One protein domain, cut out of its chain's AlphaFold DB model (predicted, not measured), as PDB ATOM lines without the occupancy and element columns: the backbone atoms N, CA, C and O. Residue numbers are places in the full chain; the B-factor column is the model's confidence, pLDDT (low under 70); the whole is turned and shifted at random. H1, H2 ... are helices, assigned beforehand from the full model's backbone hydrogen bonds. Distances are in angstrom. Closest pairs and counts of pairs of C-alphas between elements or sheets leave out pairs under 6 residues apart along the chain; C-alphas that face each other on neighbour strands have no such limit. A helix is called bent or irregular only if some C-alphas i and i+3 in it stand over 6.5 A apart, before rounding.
ATOM      1  N   THR A   2     -10.486 -13.492 -10.675       62.00
ATOM      2  CA  THR A   2      -9.068 -13.384 -11.100       62.00
ATOM      3  C   THR A   2      -8.127 -12.755 -10.058       62.00
ATOM      4  O   THR A   2      -6.958 -13.115  -9.968       62.00
ATOM      5  N   ASN A   3      -8.645 -11.850  -9.222       72.88
ATOM      6  CA  ASN A   3      -7.846 -11.102  -8.245       72.88
ATOM      7  C   ASN A   3      -7.375 -11.973  -7.062       72.88
ATOM      8  O   ASN A   3      -6.243 -11.854  -6.606       72.88
ATOM      9  N   VAL A   4      -8.207 -12.923  -6.619       77.50
ATOM     10  CA  VAL A   4      -7.879 -13.847  -5.517       77.50
ATOM     11  C   VAL A   4      -6.791 -14.840  -5.938       77.50
ATOM     12  O   VAL A   4      -5.888 -15.141  -5.162       77.50
ATOM     13  N   ILE A   5      -6.820 -15.293  -7.194       82.69
ATOM     14  CA  ILE A   5      -5.799 -16.188  -7.759       82.69
ATOM     15  C   ILE A   5      -4.436 -15.482  -7.803       82.69
ATOM     16  O   ILE A   5      -3.437 -16.050  -7.370       82.69
ATOM     17  N   SER A   6      -4.403 -14.226  -8.257       84.12
ATOM     18  CA  SER A   6      -3.185 -13.401  -8.279       84.12
ATOM     19  C   SER A   6      -2.611 -13.168  -6.873       84.12
ATOM     20  O   SER A   6      -1.404 -13.301  -6.653       84.12
ATOM     21  N   ILE A   7      -3.477 -12.901  -5.890       88.25
ATOM     22  CA  ILE A   7      -3.081 -12.746  -4.483       88.25
ATOM     23  C   ILE A   7      -2.475 -14.046  -3.941       88.25
ATOM     24  O   ILE A   7      -1.388 -14.014  -3.366       88.25
ATOM     25  N   ASN A   8      -3.110 -15.194  -4.182       91.56
ATOM     26  CA  ASN A   8      -2.599 -16.491  -3.729       91.56
ATOM     27  C   ASN A   8      -1.252 -16.843  -4.377       91.56
ATOM     28  O   ASN A   8      -0.333 -17.284  -3.689       91.56
ATOM     29  N   GLN A   9      -1.079 -16.564  -5.672       90.06
ATOM     30  CA  GLN A   9       0.212 -16.731  -6.349       90.06
ATOM     31  C   GLN A   9       1.301 -15.839  -5.740       90.06
ATOM     32  O   GLN A   9       2.448 -16.264  -5.588       90.06
ATOM     33  N   LYS A  10       0.960 -14.600  -5.365       90.44
ATOM     34  CA  LYS A  10       1.890 -13.689  -4.689       90.44
ATOM     35  C   LYS A  10       2.258 -14.192  -3.289       90.44
ATOM     36  O   LYS A  10       3.427 -14.114  -2.922       90.44
ATOM     37  N   ILE A  11       1.303 -14.747  -2.542       92.44
ATOM     38  CA  ILE A  11       1.538 -15.349  -1.221       92.44
ATOM     39  C   ILE A  11       2.514 -16.527  -1.322       92.44
ATOM     40  O   ILE A  11       3.474 -16.576  -0.554       92.44
ATOM     41  N   GLU A  12       2.328 -17.434  -2.282       94.81
ATOM     42  CA  GLU A  12       3.238 -18.574  -2.462       94.81
ATOM     43  C   GLU A  12       4.657 -18.125  -2.832       94.81
ATOM     44  O   GLU A  12       5.633 -18.570  -2.227       94.81
ATOM     45  N   ARG A  13       4.790 -17.127  -3.717       92.62
ATOM     46  CA  ARG A  13       6.100 -16.524  -4.020       92.62
ATOM     47  C   ARG A  13       6.763 -15.930  -2.777       92.62
ATOM     48  O   ARG A  13       7.968 -16.096  -2.594       92.62
ATOM     49  N   LEU A  14       6.004 -15.248  -1.917       94.50
ATOM     50  CA  LEU A  14       6.535 -14.671  -0.679       94.50
ATOM     51  C   LEU A  14       6.975 -15.751   0.320       94.50
ATOM     52  O   LEU A  14       8.027 -15.595   0.939       94.50
ATOM     53  N   LYS A  15       6.240 -16.866   0.438       95.06
ATOM     54  CA  LYS A  15       6.653 -18.021   1.258       95.06
ATOM     55  C   LYS A  15       7.969 -18.621   0.761       95.06
ATOM     56  O   LYS A  15       8.868 -18.871   1.566       95.06
ATOM     57  N   ASP A  16       8.120 -18.785  -0.551       94.06
ATOM     58  CA  ASP A  16       9.352 -19.298  -1.158       94.06
ATOM     59  C   ASP A  16      10.546 -18.359  -0.972       94.06
ATOM     60  O   ASP A  16      11.677 -18.813  -0.769       94.06
ATOM     61  N   VAL A  17      10.322 -17.046  -1.059       94.44
ATOM     62  CA  VAL A  17      11.355 -16.042  -0.772       94.44
ATOM     63  C   VAL A  17      11.755 -16.107   0.700       94.44
ATOM     64  O   VAL A  17      12.950 -16.164   0.990       94.44
ATOM     65  N   ARG A  18      10.785 -16.188   1.622       94.19
ATOM     66  CA  ARG A  18      11.053 -16.311   3.061       94.19
ATOM     67  C   ARG A  18      11.893 -17.549   3.372       94.19
ATOM     68  O   ARG A  18      12.937 -17.427   3.999       94.19
ATOM     69  N   LYS A  19      11.510 -18.714   2.842       95.19
ATOM     70  CA  LYS A  19      12.245 -19.976   3.031       95.19
ATOM     71  C   LYS A  19      13.679 -19.906   2.495       95.19
ATOM     72  O   LYS A  19      14.603 -20.456   3.092       95.19
ATOM     73  N   ARG A  20      13.889 -19.230   1.361       92.50
ATOM     74  CA  ARG A  20      15.236 -18.990   0.815       92.50
ATOM     75  C   ARG A  20      16.059 -18.065   1.708       92.50
ATOM     76  O   ARG A  20      17.251 -18.309   1.870       92.50
ATOM     77  N   LEU A  21      15.440 -17.039   2.286       93.44
ATOM     78  CA  LEU A  21      16.111 -16.123   3.203       93.44
ATOM     79  C   LEU A  21      16.491 -16.816   4.519       93.44
ATOM     80  O   LEU A  21      17.635 -16.702   4.942       93.44
ATOM     81  N   GLU A  22      15.583 -17.604   5.102       93.56
ATOM     82  CA  GLU A  22      15.832 -18.417   6.304       93.56
ATOM     83  C   GLU A  22      17.038 -19.353   6.113       93.56
ATOM     84  O   GLU A  22      17.929 -19.404   6.961       93.56
ATOM     85  N   ARG A  23      17.124 -20.035   4.960       92.69
ATOM     86  CA  ARG A  23      18.285 -20.874   4.619       92.69
ATOM     87  C   ARG A  23      19.577 -20.070   4.538       92.69
ATOM     88  O   ARG A  23      20.557 -20.459   5.156       92.69
ATOM     89  N   ARG A  24      19.570 -18.927   3.844       90.69
ATOM     90  CA  ARG A  24      20.759 -18.062   3.733       90.69
ATOM     91  C   ARG A  24      21.252 -17.575   5.094       90.69
ATOM     92  O   ARG A  24      22.456 -17.553   5.315       90.69
ATOM     93  N   ILE A  25      20.338 -17.218   5.998       89.94
ATOM     94  CA  ILE A  25      20.679 -16.831   7.373       89.94
ATOM     95  C   ILE A  25      21.327 -18.009   8.110       89.94
ATOM     96  O   ILE A  25      22.385 -17.848   8.714       89.94
ATOM     97  N   SER A  26      20.735 -19.204   8.018       91.50
ATOM     98  CA  SER A  26      21.295 -20.412   8.636       91.50
ATOM     99  C   SER A  26      22.670 -20.781   8.066       91.50
ATOM    100  O   SER A  26      23.558 -21.184   8.816       91.50
ATOM    101  N   ASP A  27      22.860 -20.659   6.755       91.00
ATOM    102  CA  ASP A  27      24.118 -20.978   6.077       91.00
ATOM    103  C   ASP A  27      25.221 -19.979   6.445       91.00
ATOM    104  O   ASP A  27      26.365 -20.380   6.687       91.00
ATOM    105  N   ALA A  28      24.879 -18.693   6.553       87.81
ATOM    106  CA  ALA A  28      25.787 -17.660   7.042       87.81
ATOM    107  C   ALA A  28      26.212 -17.943   8.491       87.81
ATOM    108  O   ALA A  28      27.406 -18.060   8.764       87.81
ATOM    109  N   ALA A  29      25.256 -18.199   9.393       87.75
ATOM    110  CA  ALA A  29      25.547 -18.538  10.788       87.75
ATOM    111  C   ALA A  29      26.431 -19.794  10.921       87.75
ATOM    112  O   ALA A  29      27.349 -19.848  11.743       87.75
ATOM    113  N   ASN A  30      26.199 -20.806  10.080       91.38
ATOM    114  CA  ASN A  30      27.039 -22.003  10.026       91.38
ATOM    115  C   ASN A  30      28.456 -21.706   9.521       91.38
ATOM    116  O   ASN A  30      29.420 -22.300  10.010       91.38
ATOM    117  N   THR A  31      28.592 -20.811   8.544       92.12
ATOM    118  CA  THR A  31      29.892 -20.384   8.013       92.12
ATOM    119  C   THR A  31      30.699 -19.665   9.091       92.12
ATOM    120  O   THR A  31      31.844 -20.045   9.345       92.12
ATOM    121  N   ASP A  32      30.071 -18.736   9.810       90.06
ATOM    122  CA  ASP A  32      30.698 -18.001  10.910       90.06
ATOM    123  C   ASP A  32      31.110 -18.933  12.052       90.06
ATOM    124  O   ASP A  32      32.238 -18.871  12.546       90.06
ATOM    125  N   ARG A  33      30.244 -19.885  12.428       92.62
ATOM    126  CA  ARG A  33      30.569 -20.896  13.444       92.62
ATOM    127  C   ARG A  33      31.787 -21.730  13.048       92.62
ATOM    128  O   ARG A  33      32.653 -21.989  13.887       92.62
ATOM    129  N   LYS A  34      31.872 -22.159  11.785       94.44
ATOM    130  CA  LYS A  34      33.021 -22.921  11.270       94.44
ATOM    131  C   LYS A  34      34.296 -22.087  11.278       94.44
ATOM    132  O   LYS A  34      35.348 -22.612  11.644       94.44
ATOM    133  N   ALA A  35      34.214 -20.816  10.892       94.38
ATOM    134  CA  ALA A  35      35.347 -19.899  10.933       94.38
ATOM    135  C   ALA A  35      35.848 -19.722  12.374       94.38
ATOM    136  O   ALA A  35      37.015 -19.995  12.645       94.38
ATOM    137  N   ARG A  36      34.946 -19.413  13.316       94.75
ATOM    138  CA  ARG A  36      35.261 -19.292  14.747       94.75
ATOM    139  C   ARG A  36      35.906 -20.560  15.306       94.75
ATOM    140  O   ARG A  36      36.935 -20.482  15.968       94.75
ATOM    141  N   THR A  37      35.328 -21.727  15.018       95.38
ATOM    142  CA  THR A  37      35.864 -23.018  15.482       95.38
ATOM    143  C   THR A  37      37.280 -23.247  14.950       95.38
ATOM    144  O   THR A  37      38.164 -23.646  15.699       95.38
ATOM    145  N   ARG A  38      37.526 -22.934  13.671       96.38
ATOM    146  CA  ARG A  38      38.858 -23.044  13.063       96.38
ATOM    147  C   ARG A  38      39.868 -22.124  13.741       96.38
ATOM    148  O   ARG A  38      40.967 -22.578  14.031       96.38
ATOM    149  N   THR A  39      39.492 -20.878  14.027       97.19
ATOM    150  CA  THR A  39      40.352 -19.937  14.755       97.19
ATOM    151  C   THR A  39      40.695 -20.459  16.146       97.19
ATOM    152  O   THR A  39      41.864 -20.463  16.505       97.19
ATOM    153  N   LEU A  40      39.720 -20.967  16.909       95.50
ATOM    154  CA  LEU A  40      39.975 -21.538  18.239       95.50
ATOM    155  C   LEU A  40      40.942 -22.728  18.180       95.50
ATOM    156  O   LEU A  40      41.900 -22.779  18.947       95.50
ATOM    157  N   ILE A  41      40.745 -23.638  17.222       94.94
ATOM    158  CA  ILE A  41      41.653 -24.774  16.997       94.94
ATOM    159  C   ILE A  41      43.062 -24.282  16.644       94.94
ATOM    160  O   ILE A  41      44.047 -24.795  17.168       94.94
ATOM    161  N   GLN A  42      43.175 -23.279  15.771       94.75
ATOM    162  CA  GLN A  42      44.464 -22.703  15.384       94.75
ATOM    163  C   GLN A  42      45.173 -22.045  16.572       94.75
ATOM    164  O   GLN A  42      46.366 -22.272  16.746       94.75
ATOM    165  N   LEU A  43      44.455 -21.291  17.411       95.81
ATOM    166  CA  LEU A  43      45.001 -20.685  18.628       95.81
ATOM    167  C   LEU A  43      45.495 -21.751  19.614       95.81
ATOM    168  O   LEU A  43      46.627 -21.659  20.079       95.81
ATOM    169  N   GLY A  44      44.705 -22.802  19.862       94.00
ATOM    170  CA  GLY A  44      45.147 -23.942  20.673       94.00
ATOM    171  C   GLY A  44      46.392 -24.625  20.093       94.00
ATOM    172  O   GLY A  44      47.318 -24.975  20.822       94.00
ATOM    173  N   GLY A  45      46.471 -24.729  18.764       94.06
ATOM    174  CA  GLY A  45      47.661 -25.204  18.061       94.06
ATOM    175  C   GLY A  45      48.901 -24.338  18.311       94.06
ATOM    176  O   GLY A  45      49.983 -24.888  18.500       94.06
ATOM    177  N   LEU A  46      48.762 -23.008  18.360       95.25
ATOM    178  CA  LEU A  46      49.870 -22.098  18.680       95.25
ATOM    179  C   LEU A  46      50.380 -22.301  20.111       95.25
ATOM    180  O   LEU A  46      51.590 -22.382  20.300       95.25
ATOM    181  N   LEU A  47      49.482 -22.462  21.089       95.75
ATOM    182  CA  LEU A  47      49.859 -22.751  22.480       95.75
ATOM    183  C   LEU A  47      50.634 -24.072  22.601       95.75
ATOM    184  O   LEU A  47      51.610 -24.160  23.347       95.75
ATOM    185  N   ASN A  48      50.231 -25.083  21.829       93.69
ATOM    186  CA  ASN A  48      50.943 -26.357  21.750       93.69
ATOM    187  C   ASN A  48      52.320 -26.216  21.072       93.69
ATOM    188  O   ASN A  48      53.261 -26.920  21.415       93.69
ATOM    189  N   ILE A  49      52.465 -25.317  20.091       93.81
ATOM    190  CA  ILE A  49      53.758 -25.034  19.442       93.81
ATOM    191  C   ILE A  49      54.743 -24.375  20.404       93.81
ATOM    192  O   ILE A  49      55.929 -24.687  20.355       93.81
ATOM    193  N   THR A  50      54.275 -23.485  21.274       92.88
ATOM    194  CA  THR A  50      55.130 -22.751  22.215       92.88
ATOM    195  C   THR A  50      55.364 -23.490  23.533       92.88
ATOM    196  O   THR A  50      55.846 -22.885  24.485       92.88
ATOM    197  N   ASN A  51      55.011 -24.776  23.601       92.62
ATOM    198  CA  ASN A  51      55.116 -25.623  24.788       92.62
ATOM    199  C   ASN A  51      54.327 -25.142  26.018       92.62
ATOM    200  O   ASN A  51      54.561 -25.595  27.137       92.62
ATOM    201  N   LEU A  52      53.372 -24.224  25.829       95.56
ATOM    202  CA  LEU A  52      52.604 -23.653  26.937       95.56
ATOM    203  C   LEU A  52      51.639 -24.666  27.550       95.56
ATOM    204  O   LEU A  52      51.368 -24.595  28.745       95.56
ATOM    205  N   LEU A  53      51.139 -25.615  26.753       95.19
ATOM    206  CA  LEU A  53      50.276 -26.679  27.264       95.19
ATOM    207  C   LEU A  53      51.044 -27.604  28.214       95.19
ATOM    208  O   LEU A  53      50.572 -27.855  29.316       95.19
ATOM    209  N   GLU A  54      52.262 -28.020  27.852       94.50
ATOM    210  CA  GLU A  54      53.105 -28.848  28.725       94.50
ATOM    211  C   GLU A  54      53.487 -28.099  30.010       94.50
ATOM    212  O   GLU A  54      53.328 -28.633  31.106       94.50
ATOM    213  N   LEU A  55      53.890 -26.827  29.896       96.50
ATOM    214  CA  LEU A  55      54.217 -25.976  31.051       96.50
ATOM    215  C   LEU A  55      53.062 -25.823  32.049       96.50
ATOM    216  O   LEU A  55      53.297 -25.565  33.226       96.50
ATOM    217  N   THR A  56      51.824 -25.961  31.580       96.38
ATOM    218  CA  THR A  56      50.604 -25.831  32.391       96.38
ATOM    219  C   THR A  56      49.940 -27.179  32.665       96.38
ATOM    220  O   THR A  56      48.846 -27.226  33.225       96.38
ATOM    221  N   ASN A  57      50.619 -28.280  32.317       96.06
ATOM    222  CA  ASN A  57      50.155 -29.655  32.482       96.06
ATOM    223  C   ASN A  57      48.788 -29.937  31.821       96.06
ATOM    224  O   ASN A  57      47.993 -30.726  32.333       96.06
ATOM    225  N   ILE A  58      48.505 -29.273  30.699       96.06
ATOM    226  CA  ILE A  58      47.293 -29.466  29.900       96.06
ATOM    227  C   ILE A  58      47.569 -30.486  28.800       96.06
ATOM    228  O   ILE A  58      48.441 -30.281  27.953       96.06
ATOM    229  N   ASN A  59      46.761 -31.544  28.754       93.25
ATOM    230  CA  ASN A  59      46.795 -32.513  27.662       93.25
ATOM    231  C   ASN A  59      45.700 -32.221  26.633       93.25
ATOM    232  O   ASN A  59      44.575 -31.838  26.958       93.25
ATOM    233  N   LEU A  60      46.010 -32.435  25.352       90.19
ATOM    234  CA  LEU A  60      45.011 -32.300  24.293       90.19
ATOM    235  C   LEU A  60      43.895 -33.337  24.475       90.19
ATOM    236  O   LEU A  60      44.161 -34.530  24.590       90.19
ATOM    237  N   GLY A  61      42.647 -32.871  24.434       87.44
ATOM    238  CA  GLY A  61      41.461 -33.703  24.647       87.44
ATOM    239  C   GLY A  61      40.930 -33.684  26.080       87.44
ATOM    240  O   GLY A  61      39.863 -34.244  26.311       87.44
ATOM    241  N   GLU A  62      41.619 -33.022  27.015       91.56
ATOM    242  CA  GLU A  62      41.067 -32.742  28.342       91.56
ATOM    243  C   GLU A  62      39.920 -31.729  28.246       91.56
ATOM    244  O   GLU A  62      40.007 -30.724  27.533       91.56
ATOM    245  N   ASP A  63      38.841 -32.000  28.981       93.81
ATOM    246  CA  ASP A  63      37.788 -31.023  29.224       93.81
ATOM    247  C   ASP A  63      38.226 -30.131  30.389       93.81
ATOM    248  O   ASP A  63      38.255 -30.553  31.544       93.81
ATOM    249  N   LEU A  64      38.617 -28.900  30.067       94.00
ATOM    250  CA  LEU A  64      39.170 -27.950  31.031       94.00
ATOM    251  C   LEU A  64      38.132 -27.387  32.014       94.00
ATOM    252  O   LEU A  64      38.506 -26.708  32.968       94.00
ATOM    253  N   GLU A  65      36.845 -27.657  31.798       91.69
ATOM    254  CA  GLU A  65      35.755 -27.105  32.606       91.69
ATOM    255  C   GLU A  65      35.136 -28.138  33.561       91.69
ATOM    256  O   GLU A  65      34.408 -27.756  34.479       91.69
ATOM    257  N   ILE A  66      35.426 -29.431  33.383       92.88
ATOM    258  CA  ILE A  66      34.667 -30.518  34.021       92.88
ATOM    259  C   ILE A  66      34.935 -30.691  35.522       92.88
ATOM    260  O   ILE A  66      34.010 -30.976  36.285       92.88
ATOM    261  N   ASP A  67      36.185 -30.538  35.955       94.12
ATOM    262  CA  ASP A  67      36.612 -30.792  37.328       94.12
ATOM    263  C   ASP A  67      37.617 -29.744  37.807       94.12
ATOM    264  O   ASP A  67      38.235 -29.034  37.014       94.12
ATOM    265  N   GLN A  68      37.781 -29.660  39.128       95.62
ATOM    266  CA  GLN A  68      38.633 -28.653  39.754       95.62
ATOM    267  C   GLN A  68      40.095 -28.748  39.297       95.62
ATOM    268  O   GLN A  68      40.740 -27.724  39.126       95.62
ATOM    269  N   ILE A  69      40.620 -29.954  39.056       96.50
ATOM    270  CA  ILE A  69      42.020 -30.141  38.650       96.50
ATOM    271  C   ILE A  69      42.236 -29.547  37.256       96.50
ATOM    272  O   ILE A  69      43.213 -28.838  37.012       96.50
ATOM    273  N   ASN A  70      41.319 -29.821  36.335       95.94
ATOM    274  CA  ASN A  70      41.368 -29.300  34.979       95.94
ATOM    275  C   ASN A  70      41.090 -27.789  34.928       95.94
ATOM    276  O   ASN A  70      41.762 -27.069  34.182       95.94
ATOM    277  N   GLN A  71      40.213 -27.288  35.799       97.19
ATOM    278  CA  GLN A  71      40.009 -25.852  35.993       97.19
ATOM    279  C   GLN A  71      41.268 -25.160  36.543       97.19
ATOM    280  O   GLN A  71      41.619 -24.082  36.066       97.19
ATOM    281  N   ASP A  72      41.996 -25.780  37.475       97.81
ATOM    282  CA  ASP A  72      43.242 -25.236  38.033       97.81
ATOM    283  C   ASP A  72      44.353 -25.159  36.969       97.81
ATOM    284  O   ASP A  72      45.075 -24.158  36.881       97.81
ATOM    285  N   LYS A  73      44.466 -26.169  36.094       97.19
ATOM    286  CA  LYS A  73      45.372 -26.122  34.929       97.19
ATOM    287  C   LYS A  73      45.014 -24.965  33.991       97.19
ATOM    288  O   LYS A  73      45.888 -24.194  33.586       97.19
ATOM    289  N   ALA A  74      43.726 -24.804  33.677       96.50
ATOM    290  CA  ALA A  74      43.241 -23.713  32.835       96.50
ATOM    291  C   ALA A  74      43.505 -22.338  33.467       96.50
ATOM    292  O   ALA A  74      43.965 -21.420  32.784       96.50
ATOM    293  N   ALA A  75      43.286 -22.206  34.777       97.69
ATOM    294  CA  ALA A  75      43.595 -21.002  35.539       97.69
ATOM    295  C   ALA A  75      45.099 -20.692  35.530       97.69
ATOM    296  O   ALA A  75      45.487 -19.532  35.396       97.69
ATOM    297  N   THR A  76      45.951 -21.718  35.593       97.88
ATOM    298  CA  THR A  76      47.411 -21.567  35.493       97.88
ATOM    299  C   THR A  76      47.819 -21.013  34.125       97.88
ATOM    300  O   THR A  76      48.574 -20.041  34.050       97.88
ATOM    301  N   LEU A  77      47.279 -21.572  33.035       97.25
ATOM    302  CA  LEU A  77      47.504 -21.047  31.685       97.25
ATOM    303  C   LEU A  77      47.012 -19.603  31.548       97.25
ATOM    304  O   LEU A  77      47.719 -18.763  30.987       97.25
ATOM    305  N   LEU A  78      45.829 -19.302  32.082       97.38
ATOM    306  CA  LEU A  78      45.279 -17.950  32.070       97.38
ATOM    307  C   LEU A  78      46.187 -16.968  32.821       97.38
ATOM    308  O   LEU A  78      46.483 -15.899  32.294       97.38
ATOM    309  N   GLY A  79      46.678 -17.341  34.004       97.88
ATOM    310  CA  GLY A  79      47.611 -16.528  34.786       97.88
ATOM    311  C   GLY A  79      48.914 -16.237  34.038       97.88
ATOM    312  O   GLY A  79      49.384 -15.101  34.042       97.88
ATOM    313  N   LEU A  80      49.462 -17.223  33.323       97.00
ATOM    314  CA  LEU A  80      50.661 -17.043  32.499       97.00
ATOM    315  C   LEU A  80      50.424 -16.042  31.356       97.00
ATOM    316  O   LEU A  80      51.242 -15.148  31.130       97.00
ATOM    317  N   LEU A  81      49.301 -16.161  30.644       96.44
ATOM    318  CA  LEU A  81      48.940 -15.242  29.557       96.44
ATOM    319  C   LEU A  81      48.632 -13.828  30.071       96.44
ATOM    320  O   LEU A  81      48.970 -12.837  29.417       96.44
ATOM    321  N   GLN A  82      48.025 -13.731  31.252       97.19
ATOM    322  CA  GLN A  82      47.770 -12.461  31.919       97.19
ATOM    323  C   GLN A  82      49.085 -11.784  32.314       97.19
ATOM    324  O   GLN A  82      49.288 -10.617  31.987       97.19
ATOM    325  N   HIS A  83      50.023 -12.530  32.901       96.50
ATOM    326  CA  HIS A  83      51.354 -12.023  33.226       96.50
ATOM    327  C   HIS A  83      52.106 -11.519  31.984       96.50
ATOM    328  O   HIS A  83      52.734 -10.460  32.017       96.50
ATOM    329  N   LEU A  84      52.009 -12.228  30.852       93.25
ATOM    330  CA  LEU A  84      52.564 -11.745  29.583       93.25
ATOM    331  C   LEU A  84      51.920 -10.414  29.165       93.25
ATOM    332  O   LEU A  84      52.606  -9.510  28.706       93.25
ATOM    333  N   THR A  85      50.610 -10.274  29.341       92.75
ATOM    334  CA  THR A  85      49.891  -9.043  28.982       92.75
ATOM    335  C   THR A  85      50.296  -7.867  29.875       92.75
ATOM    336  O   THR A  85      50.456  -6.756  29.382       92.75
ATOM    337  N   GLU A  86      50.515  -8.114  31.166       94.62
ATOM    338  CA  GLU A  86      50.945  -7.110  32.150       94.62
ATOM    339  C   GLU A  86      52.405  -6.677  31.977       94.62
ATOM    340  O   GLU A  86      52.761  -5.543  32.298       94.62
ATOM    341  N   THR A  87      53.257  -7.572  31.477       94.69
ATOM    342  CA  THR A  87      54.686  -7.300  31.248       94.69
ATOM    343  C   THR A  87      54.968  -6.662  29.891       94.69
ATOM    344  O   THR A  87      56.022  -6.051  29.702       94.69
ATOM    345  N   MET A  88      54.045  -6.783  28.939       92.50
ATOM    346  CA  MET A  88      54.175  -6.216  27.602       92.50
ATOM    347  C   MET A  88      53.669  -4.768  27.543       92.50
ATOM    348  O   MET A  88      52.765  -4.383  28.283       92.50
ATOM    349  N   PRO A  89      54.218  -3.932  26.641       91.50
ATOM    350  CA  PRO A  89      53.664  -2.605  26.410       91.50
ATOM    351  C   PRO A  89      52.219  -2.715  25.885       91.50
ATOM    352  O   PRO A  89      51.906  -3.654  25.147       91.50
ATOM    353  N   PRO A  90      51.345  -1.733  26.182       87.00
ATOM    354  CA  PRO A  90      49.935  -1.767  25.776       87.00
ATOM    355  C   PRO A  90      49.747  -1.777  24.253       87.00
ATOM    356  O   PRO A  90      48.706  -2.194  23.750       87.00
ATOM    357  N   LEU A  91      50.760  -1.321  23.514       92.44
ATOM    358  CA  LEU A  91      50.840  -1.433  22.068       92.44
ATOM    359  C   LEU A  91      52.270  -1.794  21.669       92.44
ATOM    360  O   LEU A  91      53.230  -1.183  22.136       92.44
ATOM    361  N   LEU A  92      52.399  -2.767  20.774       93.00
ATOM    362  CA  LEU A  92      53.680  -3.132  20.179       93.00
ATOM    363  C   LEU A  92      54.115  -2.085  19.150       93.00
ATOM    364  O   LEU A  92      53.325  -1.751  18.258       93.00
ATOM    365  N   SER A  93      55.375  -1.643  19.208       95.56
ATOM    366  CA  SER A  93      55.964  -0.833  18.135       95.56
ATOM    367  C   SER A  93      56.026  -1.625  16.818       95.56
ATOM    368  O   SER A  93      56.035  -2.861  16.840       95.56
ATOM    369  N   PRO A  94      56.104  -0.957  15.652       96.69
ATOM    370  CA  PRO A  94      56.293  -1.642  14.377       96.69
ATOM    371  C   PRO A  94      57.525  -2.559  14.353       96.69
ATOM    372  O   PRO A  94      57.443  -3.656  13.795       96.69
ATOM    373  N   GLU A  95      58.640  -2.165  14.988       96.44
ATOM    374  CA  GLU A  95      59.817  -3.039  15.086       96.44
ATOM    375  C   GLU A  95      59.515  -4.281  15.929       96.44
ATOM    376  O   GLU A  95      59.755  -5.397  15.473       96.44
ATOM    377  N   GLN A  96      58.902  -4.114  17.106       95.06
ATOM    378  CA  GLN A  96      58.544  -5.238  17.981       95.06
ATOM    379  C   GLN A  96      57.579  -6.214  17.295       95.06
ATOM    380  O   GLN A  96      57.750  -7.431  17.385       95.06
ATOM    381  N   GLN A  97      56.577  -5.699  16.575       95.94
ATOM    382  CA  GLN A  97      55.655  -6.529  15.795       95.94
ATOM    383  C   GLN A  97      56.397  -7.338  14.731       95.94
ATOM    384  O   GLN A  97      56.136  -8.534  14.567       95.94
ATOM    385  N   ASN A  98      57.330  -6.707  14.014       97.56
ATOM    386  CA  ASN A  98      58.136  -7.403  13.023       97.56
ATOM    387  C   ASN A  98      59.035  -8.463  13.675       97.56
ATOM    388  O   ASN A  98      59.084  -9.588  13.184       97.56
ATOM    389  N   ASP A  99      59.668  -8.159  14.804       97.12
ATOM    390  CA  ASP A  99      60.527  -9.100  15.521       97.12
ATOM    391  C   ASP A  99      59.757 -10.347  15.969       97.12
ATOM    392  O   ASP A  99      60.176 -11.475  15.689       97.12
ATOM    393  N   PHE A 100      58.590 -10.176  16.600       95.50
ATOM    394  CA  PHE A 100      57.743 -11.307  16.986       95.50
ATOM    395  C   PHE A 100      57.254 -12.099  15.775       95.50
ATOM    396  O   PHE A 100      57.275 -13.333  15.800       95.50
ATOM    397  N   LYS A 101      56.885 -11.420  14.684       97.06
ATOM    398  CA  LYS A 101      56.502 -12.073  13.428       97.06
ATOM    399  C   LYS A 101      57.637 -12.939  12.877       97.06
ATOM    400  O   LYS A 101      57.393 -14.094  12.530       97.06
ATOM    401  N   GLN A 102      58.867 -12.424  12.806       98.12
ATOM    402  CA  GLN A 102      60.010 -13.189  12.293       98.12
ATOM    403  C   GLN A 102      60.339 -14.386  13.191       98.12
ATOM    404  O   GLN A 102      60.579 -15.486  12.681       98.12
ATOM    405  N   LYS A 103      60.276 -14.213  14.518       96.81
ATOM    406  CA  LYS A 103      60.417 -15.324  15.473       96.81
ATOM    407  C   LYS A 103      59.361 -16.406  15.231       96.81
ATOM    408  O   LYS A 103      59.715 -17.576  15.107       96.81
ATOM    409  N   GLY A 104      58.093 -16.018  15.082       96.44
ATOM    410  CA  GLY A 104      56.995 -16.942  14.796       96.44
ATOM    411  C   GLY A 104      57.184 -17.710  13.484       96.44
ATOM    412  O   GLY A 104      57.065 -18.934  13.461       96.44
ATOM    413  N   ILE A 105      57.561 -17.021  12.400       97.31
ATOM    414  CA  ILE A 105      57.839 -17.654  11.098       97.31
ATOM    415  C   ILE A 105      58.960 -18.691  11.216       97.31
ATOM    416  O   ILE A 105      58.852 -19.777  10.644       97.31
ATOM    417  N   ARG A 106      60.034 -18.377  11.952       96.94
ATOM    418  CA  ARG A 106      61.154 -19.303  12.155       96.94
ATOM    419  C   ARG A 106      60.703 -20.587  12.855       96.94
ATOM    420  O   ARG A 106      61.024 -21.666  12.366       96.94
ATOM    421  N   ILE A 107      59.939 -20.471  13.941       96.00
ATOM    422  CA  ILE A 107      59.430 -21.627  14.696       96.00
ATOM    423  C   ILE A 107      58.529 -22.500  13.810       96.00
ATOM    424  O   ILE A 107      58.695 -23.717  13.767       96.00
ATOM    425  N   LEU A 108      57.621 -21.887  13.043       94.56
ATOM    426  CA  LEU A 108      56.730 -22.618  12.136       94.56
ATOM    427  C   LEU A 108      57.499 -23.413  11.074       94.56
ATOM    428  O   LEU A 108      57.152 -24.560  10.798       94.56
ATOM    429  N   LYS A 109      58.555 -22.825  10.499       94.62
ATOM    430  CA  LYS A 109      59.413 -23.507   9.520       94.62
ATOM    431  C   LYS A 109      60.167 -24.684  10.134       94.62
ATOM    432  O   LYS A 109      60.223 -25.739   9.515       94.62
ATOM    433  N   MET A 110      60.719 -24.511  11.337       92.94
ATOM    434  CA  MET A 110      61.426 -25.587  12.041       92.94
ATOM    435  C   MET A 110      60.504 -26.782  12.295       92.94
ATOM    436  O   MET A 110      60.841 -27.901  11.927       92.94
ATOM    437  N   ARG A 111      59.290 -26.537  12.798       89.69
ATOM    438  CA  ARG A 111      58.315 -27.605  13.051       89.69
ATOM    439  C   ARG A 111      57.838 -28.304  11.774       89.69
ATOM    440  O   ARG A 111      57.571 -29.502  11.789       89.69
ATOM    441  N   ALA A 112      57.691 -27.566  10.671       89.50
ATOM    442  CA  ALA A 112      57.354 -28.164   9.378       89.50
ATOM    443  C   ALA A 112      58.457 -29.124   8.909       89.50
ATOM    444  O   ALA A 112      58.157 -30.247   8.519       89.50
ATOM    445  N   TYR A 113      59.721 -28.712   9.043       91.56
ATOM    446  CA  TYR A 113      60.877 -29.543   8.718       91.56
ATOM    447  C   TYR A 113      60.959 -30.806   9.586       91.56
ATOM    448  O   TYR A 113      61.171 -31.894   9.058       91.56
ATOM    449  N   GLU A 114      60.749 -30.690  10.900       88.94
ATOM    450  CA  GLU A 114      60.731 -31.840  11.821       88.94
ATOM    451  C   GLU A 114      59.655 -32.861  11.441       88.94
ATOM    452  O   GLU A 114      59.903 -34.058  11.479       88.94
ATOM    453  N   LYS A 115      58.475 -32.398  11.017       86.69
ATOM    454  CA  LYS A 115      57.374 -33.274  10.602       86.69
ATOM    455  C   LYS A 115      57.640 -34.009   9.280       86.69
ATOM    456  O   LYS A 115      57.052 -35.056   9.043       86.69
ATOM    457  N   GLU A 116      58.452 -33.434   8.399       85.38
ATOM    458  CA  GLU A 116      58.802 -34.038   7.107       85.38
ATOM    459  C   GLU A 116      59.969 -35.031   7.213       85.38
ATOM    460  O   GLU A 116      60.112 -35.881   6.337       85.38
ATOM    461  N   ASN A 117      60.792 -34.930   8.264       80.44
ATOM    462  CA  ASN A 117      62.047 -35.681   8.402       80.44
ATOM    463  C   ASN A 117      62.138 -36.557   9.668       80.44
ATOM    464  O   ASN A 117      63.189 -37.155   9.899       80.44
ATOM    465  N   GLY A 118      61.084 -36.612  10.485       64.81
ATOM    466  CA  GLY A 118      60.956 -37.480  11.662       64.81
ATOM    467  C   GLY A 118      59.850 -38.506  11.481       64.81
ATOM    468  O   GLY A 118      60.045 -39.643  11.960       64.81
TER     469      GLY A 118
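This is residues 2 to 118 of the 118 residues of an uncharacterized protein of Holosporales bacterium (UniProt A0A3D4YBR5). One very long helix, H1, sticks out as an arm with its residues 2 to 43, and at its far end stands a small, loosely built head of three further helices. In the head H3 and H4 run crosswise to H1 and, joined by residues 88 to 93, make an open V, with the end of H1 and the tiny H2 between its arms. The printed part has 117 residues with four named helices, H1, H2, H3 and H4 in that order along the chain, and no named strand; the class is all helix. The whole is extended, with a radius of gyration of the C-alphas of 24.9 A, and elongated, spanning 76 by 41 by 40 A.

The longest helix is H1, residues 2 to 49, and it touches no helix. H2, residues 52 to 55, follows over a tight link of 2 residues and is close to H1 but not clearly touching; the closest C-alphas, those of Leu 47 and Leu 53, are 6.2 A apart. H3, residues 68 to 87, is close to H2 but not clearly touching, the closest C-alphas being those of Leu 52 and Leu 77 at 7.4 A. H1 and H3 are apart. H4, residues 94 to 117, and H1 are near each other, with 6 pairs of C-alphas within 10 A and no pair within 8 A. H4 is apart from H2 and from H3. In H1, H3 and H4 every pair of O of residue i and N of residue i+4 is within hydrogen-bond range; H2 is too short for such a pair.

H1 begins with C-alpha 2 at (-9.068, -13.384, -11.100) and ends with C-alpha 49 at (53.758, -25.034, 19.442), 70.8 A from first to last C-alpha. H4 is 35.0 A long and ends with C-alpha 117 at (62.047, -35.681, 8.402). H3 measures 28.0 A and begins with C-alpha 68 at (38.633, -28.653, 39.754). H2 has 4 residues and measures 5.0 A. No helix is bent or irregular.

The two C-alphas farthest apart, those of Thr 2 and Gly 118, are 77.5 A apart. The printed part has no cut and ends at the chain's last residue, 118. The link from H2 to H3, residues 56 to 67, is long; the link from H3 to H4 is short, with 6 residues. Besides residues 2 to 43, residues 82 to 91, 93 to 99 and 112 to 118 stand free. The mean pLDDT of the printed part is 92.8, and residues 2 and 118 are under 70.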